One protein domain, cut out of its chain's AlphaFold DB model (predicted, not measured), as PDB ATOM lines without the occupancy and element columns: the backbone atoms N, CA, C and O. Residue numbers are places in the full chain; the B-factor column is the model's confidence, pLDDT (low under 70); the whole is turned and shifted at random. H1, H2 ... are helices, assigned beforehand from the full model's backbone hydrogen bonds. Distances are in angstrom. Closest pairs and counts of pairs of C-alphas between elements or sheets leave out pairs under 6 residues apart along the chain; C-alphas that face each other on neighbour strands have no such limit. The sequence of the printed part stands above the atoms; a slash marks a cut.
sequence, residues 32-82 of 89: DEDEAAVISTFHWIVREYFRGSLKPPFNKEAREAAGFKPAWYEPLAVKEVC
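Overview. This is residues 32 to 82 of the 89 residues of an uncharacterized protein of Arundo donax (UniProt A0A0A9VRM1). One long helix, H1, makes one side of an open arrangement; after it the chain folds back in a wide loop that holds two short helices, H2 and H3. Residues 61 to 67, with most of H2, stick out, while H3 comes back near H1. The printed part has 51 residues with three named helices, H1, H2, H3 in chain order, and no named strand: all helix. It is only just compact, close to loose, with a radius of gyration of the C-alphas of 11.6 A and spans of 33 by 27 by 17 A.

Arrangement. Start at H1, residues 32 to 49; it is apart from H2, residues 60 to 65. H3, residues 74 to 77, is close to H1 but not clearly touching: their closest C-alphas, of His 43 and Leu 76, are 7.1 A apart. H2 and H3 are apart. In H1 and H2 every O i to N i+4 pair is within hydrogen-bond range; H3 is too short for such a pair.

Along the chain. Find C-alpha 32 at (125.331, 125.081, 120.755); H1 runs 26.1 A to C-alpha 49. H2 spans 8.7 A, and H3 ends at C-alpha 77, (113.006, 131.284, 102.954).

Size, cuts and confidence. The farthest C-alphas, of Ala 65 and Cys 82, are 34.7 A apart. The printed part has no cut, and both links are short. Look for pLDDT under 70 at residues 32 to 33, 53, 56 and 79 to 82.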
ATOM      1  N   ASP A  32     125.059 124.580 122.108       64.81
ATOM      2  CA  ASP A  32     125.331 125.081 120.755       64.81
ATOM      3  C   ASP A  32     125.424 123.976 119.685       64.81
ATOM      4  O   ASP A  32     124.962 124.165 118.557       64.81
ATOM      5  N   GLU A  33     125.986 122.809 120.015       68.44
ATOM      6  CA  GLU A  33     126.129 121.698 119.059       68.44
ATOM      7  C   GLU A  33     124.831 120.887 118.945       68.44
ATOM      8  O   GLU A  33     124.403 120.531 117.842       68.44
ATOM      9  N   ASP A  34     124.141 120.704 120.072       77.75
ATOM     10  CA  ASP A  34     122.814 120.096 120.107       77.75
ATOM     11  C   ASP A  34     121.784 120.953 119.340       77.75
ATOM     12  O   ASP A  34     120.950 120.417 118.603       77.75
ATOM     13  N   GLU A  35     121.859 122.290 119.428       83.69
ATOM     14  CA  GLU A  35     120.963 123.187 118.684       83.69
ATOM     15  C   GLU A  35     121.156 123.055 117.164       83.69
ATOM     16  O   GLU A  35     120.172 122.976 116.423       83.69
ATOM     17  N   ALA A  36     122.398 122.970 116.682       85.38
ATOM     18  CA  ALA A  36     122.677 122.816 115.255       85.38
ATOM     19  C   ALA A  36     122.101 121.504 114.683       85.38
ATOM     20  O   ALA A  36     121.514 121.503 113.594       85.38
ATOM     21  N   ALA A  37     122.204 120.399 115.428       87.75
ATOM     22  CA  ALA A  37     121.623 119.114 115.036       87.75
ATOM     23  C   ALA A  37     120.084 119.172 114.959       87.75
ATOM     24  O   ALA A  37     119.471 118.642 114.020       87.75
ATOM     25  N   VAL A  38     119.452 119.869 115.908       89.81
ATOM     26  CA  VAL A  38     118.000 120.101 115.912       89.81
ATOM     27  C   VAL A  38     117.579 120.968 114.721       89.81
ATOM     28  O   VAL A  38     116.630 120.608 114.021       89.81
ATOM     29  N   ILE A  39     118.300 122.059 114.441       89.75
ATOM     30  CA  ILE A  39     118.033 122.946 113.299       89.75
ATOM     31  C   ILE A  39     118.127 122.174 111.977       89.75
ATOM     32  O   ILE A  39     117.240 122.293 111.133       89.75
ATOM     33  N   SER A  40     119.154 121.338 111.810       90.31
ATOM     34  CA  SER A  40     119.331 120.509 110.611       90.31
ATOM     35  C   SER A  40     118.160 119.542 110.399       90.31
ATOM     36  O   SER A  40     117.588 119.458 109.308       90.31
ATOM     37  N   THR A  41     117.727 118.869 111.469       92.81
ATOM     38  CA  THR A  41     116.568 117.965 111.426       92.81
ATOM     39  C   THR A  41     115.289 118.726 111.074       92.81
ATOM     40  O   THR A  41     114.506 118.279 110.234       92.81
ATOM     41  N   PHE A  42     115.089 119.904 111.670       90.38
ATOM     42  CA  PHE A  42     113.967 120.781 111.350       90.38
ATOM     43  C   PHE A  42     113.972 121.188 109.869       90.38
ATOM     44  O   PHE A  42     112.947 121.053 109.198       90.38
ATOM     45  N   HIS A  43     115.120 121.614 109.329       90.19
ATOM     46  CA  HIS A  43     115.267 121.963 107.912       90.19
ATOM     47  C   HIS A  43     114.914 120.798 106.989       90.19
ATOM     48  O   HIS A  43     114.208 121.008 106.001       90.19
ATOM     49  N   TRP A  44     115.360 119.582 107.314       91.31
ATOM     50  CA  TRP A  44     115.033 118.381 106.543       91.31
ATOM     51  C   TRP A  44     113.520 118.119 106.508       91.31
ATOM     52  O   TRP A  44     112.952 117.987 105.424       91.31
ATOM     53  N   ILE A  45     112.848 118.143 107.667       92.88
ATOM     54  CA  ILE A  45     111.388 117.960 107.759       92.88
ATOM     55  C   ILE A  45     110.661 119.039 106.952       92.88
ATOM     56  O   ILE A  45     109.754 118.730 106.177       92.88
ATOM     57  N   VAL A  46     111.050 120.309 107.107       89.44
ATOM     58  CA  VAL A  46     110.395 121.402 106.382       89.44
ATOM     59  C   VAL A  46     110.556 121.210 104.878       89.44
ATOM     60  O   VAL A  46     109.564 121.295 104.170       89.44
ATOM     61  N   ARG A  47     111.749 120.881 104.373       87.12
ATOM     62  CA  ARG A  47     111.950 120.659 102.929       87.12
ATOM     63  C   ARG A  47     111.169 119.454 102.388       87.12
ATOM     64  O   ARG A  47     110.683 119.519 101.262       87.12
ATOM     65  N   GLU A  48     111.022 118.387 103.172       90.44
ATOM     66  CA  GLU A  48     110.310 117.170 102.755       90.44
ATOM     67  C   GLU A  48     108.793 117.405 102.601       90.44
ATOM     68  O   GLU A  48     108.176 117.038 101.587       90.44
ATOM     69  N   TYR A  49     108.191 118.058 103.601       90.31
ATOM     70  CA  TYR A  49     106.737 118.213 103.700       90.31
ATOM     71  C   TYR A  49     106.222 119.564 103.186       90.31
ATOM     72  O   TYR A  49     105.087 119.651 102.711       90.31
ATOM     73  N   PHE A  50     107.030 120.625 103.235       87.25
ATOM     74  CA  PHE A  50     106.656 121.958 102.770       87.25
ATOM     75  C   PHE A  50     107.178 122.202 101.347       87.25
ATOM     76  O   PHE A  50     108.353 122.459 101.113       87.25
ATOM     77  N   ARG A  51     106.268 122.136 100.368       80.81
ATOM     78  CA  ARG A  51     106.584 122.172  98.924       80.81
ATOM     79  C   ARG A  51     106.754 123.588  98.340       80.81
ATOM     80  O   ARG A  51     107.050 123.727  97.155       80.81
ATOM     81  N   GLY A  52     106.522 124.637  99.132       80.38
ATOM     82  CA  GLY A  52     106.622 126.043  98.720       80.38
ATOM     83  C   GLY A  52     107.819 126.762  99.345       80.38
ATOM     84  O   GLY A  52     108.494 126.215 100.209       80.38
ATOM     85  N   SER A  53     108.074 128.010  98.948       69.94
ATOM     86  CA  SER A  53     109.058 128.850  99.650       69.94
ATOM     87  C   SER A  53     108.525 129.223 101.032       69.94
ATOM     88  O   SER A  53     107.375 129.667 101.148       69.94
ATOM     89  N   LEU A  54     109.329 129.029 102.084       78.00
ATOM     90  CA  LEU A  54     108.909 129.366 103.441       78.00
ATOM     91  C   LEU A  54     108.654 130.874 103.522       78.00
ATOM     92  O   LEU A  54     109.514 131.682 103.174       78.00
ATOM     93  N   LYS A  55     107.461 131.271 103.977       77.88
ATOM     94  CA  LYS A  55     107.183 132.689 104.218       77.88
ATOM     95  C   LYS A  55     108.038 133.161 105.402       77.88
ATOM     96  O   LYS A  55     107.963 132.533 106.460       77.88
ATOM     97  N   PRO A  56     108.814 134.250 105.263       69.56
ATOM     98  CA  PRO A  56     109.587 134.773 106.377       69.56
ATOM     99  C   PRO A  56     108.647 135.241 107.500       69.56
ATOM    100  O   PRO A  56     107.554 135.746 107.214       69.56
ATOM    101  N   PRO A  57     109.043 135.081 108.775       71.69
ATOM    102  CA  PRO A  57     108.239 135.555 109.891       71.69
ATOM    103  C   PRO A  57     108.079 137.075 109.796       71.69
ATOM    104  O   PRO A  57     109.063 137.808 109.720       71.69
ATOM    105  N   PHE A  58     106.833 137.555 109.808       70.38
ATOM    106  CA  PHE A  58     106.551 138.987 109.661       70.38
ATOM    107  C   PHE A  58     107.008 139.805 110.883       70.38
ATOM    108  O   PHE A  58     107.300 140.990 110.749       70.38
ATOM    109  N   ASN A  59     107.076 139.174 112.065       85.44
ATOM    110  CA  ASN A  59     107.396 139.833 113.328       85.44
ATOM    111  C   ASN A  59     108.731 139.343 113.904       85.44
ATOM    112  O   ASN A  59     108.831 138.230 114.426       85.44
ATOM    113  N   LYS A  60     109.752 140.202 113.835       85.62
ATOM    114  CA  LYS A  60     111.088 139.914 114.372       85.62
ATOM    115  C   LYS A  60     111.116 139.880 115.902       85.62
ATOM    116  O   LYS A  60     111.838 139.057 116.447       85.62
ATOM    117  N   GLU A  61     110.321 140.715 116.566       87.44
ATOM    118  CA  GLU A  61     110.325 140.871 118.026       87.44
ATOM    119  C   GLU A  61     109.719 139.648 118.722       87.44
ATOM    120  O   GLU A  61     110.351 139.040 119.582       87.44
ATOM    121  N   ALA A  62     108.536 139.206 118.281       85.94
ATOM    122  CA  ALA A  62     107.896 138.001 118.823       85.94
ATOM    123  C   ALA A  62     108.753 136.743 118.609       85.94
ATOM    124  O   ALA A  62     108.762 135.829 119.432       85.94
ATOM    125  N   ARG A  63     109.498 136.709 117.504       86.69
ATOM    126  CA  ARG A  63     110.435 135.634 117.194       86.69
ATOM    127  C   ARG A  63     111.617 135.615 118.166       86.69
ATOM    128  O   ARG A  63     111.957 134.547 118.669       86.69
ATOM    129  N   GLU A  64     112.245 136.765 118.409       86.25
ATOM    130  CA  GLU A  64     113.354 136.874 119.366       86.25
ATOM    131  C   GLU A  64     112.895 136.524 120.779       86.25
ATOM    132  O   GLU A  64     113.562 135.744 121.454       86.25
ATOM    133  N   ALA A  65     111.709 136.993 121.176       88.12
ATOM    134  CA  ALA A  65     111.096 136.654 122.457       88.12
ATOM    135  C   ALA A  65     110.833 135.144 122.622       88.12
ATOM    136  O   ALA A  65     110.880 134.629 123.736       88.12
ATOM    137  N   ALA A  66     110.584 134.426 121.523       86.44
ATOM    138  CA  ALA A  66     110.396 132.978 121.510       86.44
ATOM    139  C   ALA A  66     111.708 132.176 121.360       86.44
ATOM    140  O   ALA A  66     111.662 130.948 121.323       86.44
ATOM    141  N   GLY A  67     112.868 132.836 121.251       86.31
ATOM    142  CA  GLY A  67     114.172 132.175 121.122       86.31
ATOM    143  C   GLY A  67     114.479 131.606 119.731       86.31
ATOM    144  O   GLY A  67     115.464 130.891 119.563       86.31
ATOM    145  N   PHE A  68     113.682 131.927 118.708       84.19
ATOM    146  CA  PHE A  68     113.909 131.421 117.352       84.19
ATOM    147  C   PHE A  68     114.967 132.251 116.620       84.19
ATOM    148  O   PHE A  68     114.672 133.301 116.041       84.19
ATOM    149  N   LYS A  69     116.218 131.783 116.617       88.00
ATOM    150  CA  LYS A  69     117.336 132.443 115.918       88.00
ATOM    151  C   LYS A  69     117.150 132.444 114.386       88.00
ATOM    152  O   LYS A  69     116.472 131.563 113.857       88.00
ATOM    153  N   PRO A  70     117.795 133.370 113.649       86.38
ATOM    154  CA  PRO A  70     117.690 133.451 112.186       86.38
ATOM    155  C   PRO A  70     118.040 132.175 111.418       86.38
ATOM    156  O   PRO A  70     117.362 131.836 110.446       86.38
ATOM    157  N   ALA A  71     118.996 131.402 111.938       87.69
ATOM    158  CA  ALA A  71     119.403 130.107 111.394       87.69
ATOM    159  C   ALA A  71     118.241 129.110 111.198       87.69
ATOM    160  O   ALA A  71     118.312 128.249 110.322       87.69
ATOM    161  N   TRP A  72     117.153 129.234 111.965       88.31
ATOM    162  CA  TRP A  72     116.003 128.336 111.861       88.31
ATOM    163  C   TRP A  72     115.237 128.479 110.540       88.31
ATOM    164  O   TRP A  72     114.733 127.482 110.035       88.31
ATOM    165  N   TYR A  73     115.147 129.679 109.957       86.06
ATOM    166  CA  TYR A  73     114.226 129.953 108.840       86.06
ATOM    167  C   TYR A  73     114.854 130.692 107.656       86.06
ATOM    168  O   TYR A  73     114.365 130.526 106.540       86.06
ATOM    169  N   GLU A  74     115.925 131.473 107.841       85.00
ATOM    170  CA  GLU A  74     116.567 132.192 106.726       85.00
ATOM    171  C   GLU A  74     117.001 131.256 105.581       85.00
ATOM    172  O   GLU A  74     116.634 131.539 104.436       85.00
ATOM    173  N   PRO A  75     117.649 130.097 105.841       86.31
ATOM    174  CA  PRO A  75     118.058 129.164 104.781       86.31
ATOM    175  C   PRO A  75     116.895 128.447 104.077       86.31
ATOM    176  O   PRO A  75     117.097 127.763 103.076       86.31
ATOM    177  N   LEU A  76     115.682 128.538 104.627       83.94
ATOM    178  CA  LEU A  76     114.471 127.919 104.081       83.94
ATOM    179  C   LEU A  76     113.597 128.921 103.315       83.94
ATOM    180  O   LEU A  76     112.771 128.525 102.492       83.94
ATOM    181  N   ALA A  77     113.749 130.214 103.608       81.12
ATOM    182  CA  ALA A  77     113.006 131.284 102.954       81.12
ATOM    183  C   ALA A  77     113.558 131.591 101.554       81.12
ATOM    184  O   ALA A  77     112.796 131.924 100.644       81.12
ATOM    185  N   VAL A  78     114.871 131.438 101.362       72.19
ATOM    186  CA  VAL A  78     115.504 131.542 100.047       72.19
ATOM    187  C   VAL A  78     115.389 130.183  99.369       72.19
ATOM    188  O   VAL A  78     116.134 129.254  99.667       72.19
ATOM    189  N   LYS A  79     114.424 130.041  98.457       63.03
ATOM    190  CA  LYS A  79     114.442 128.924  97.513       63.03
ATOM    191  C   LYS A  79     115.705 129.111  96.680       63.03
ATOM    192  O   LYS A  79     115.779 130.089  95.938       63.03
ATOM    193  N   GLU A  80     116.685 128.218  96.805       58.94
ATOM    194  CA  GLU A  80     117.684 128.076  95.751       58.94
ATOM    195  C   GLU A  80     116.888 127.744  94.493       58.94
ATOM    196  O   GLU A  80     116.305 126.668  94.345       58.94
ATOM    197  N   VAL A  81     116.706 128.753  93.651       43.78
ATOM    198  CA  VAL A  81     116.169 128.547  92.323       43.78
ATOM    199  C   VAL A  81     117.191 127.643  91.657       43.78
ATOM    200  O   VAL A  81     118.371 127.990  91.605       43.78
ATOM    201  N   CYS A  82     116.755 126.481  91.173       41.41
ATOM    202  CA  CYS A  82     117.488 125.803  90.120       41.41
ATOM    203  C   CYS A  82     117.646 126.840  89.008       41.41
ATOM    204  O   CYS A  82     116.688 127.104  88.283       41.41
TER     205      CYS A  82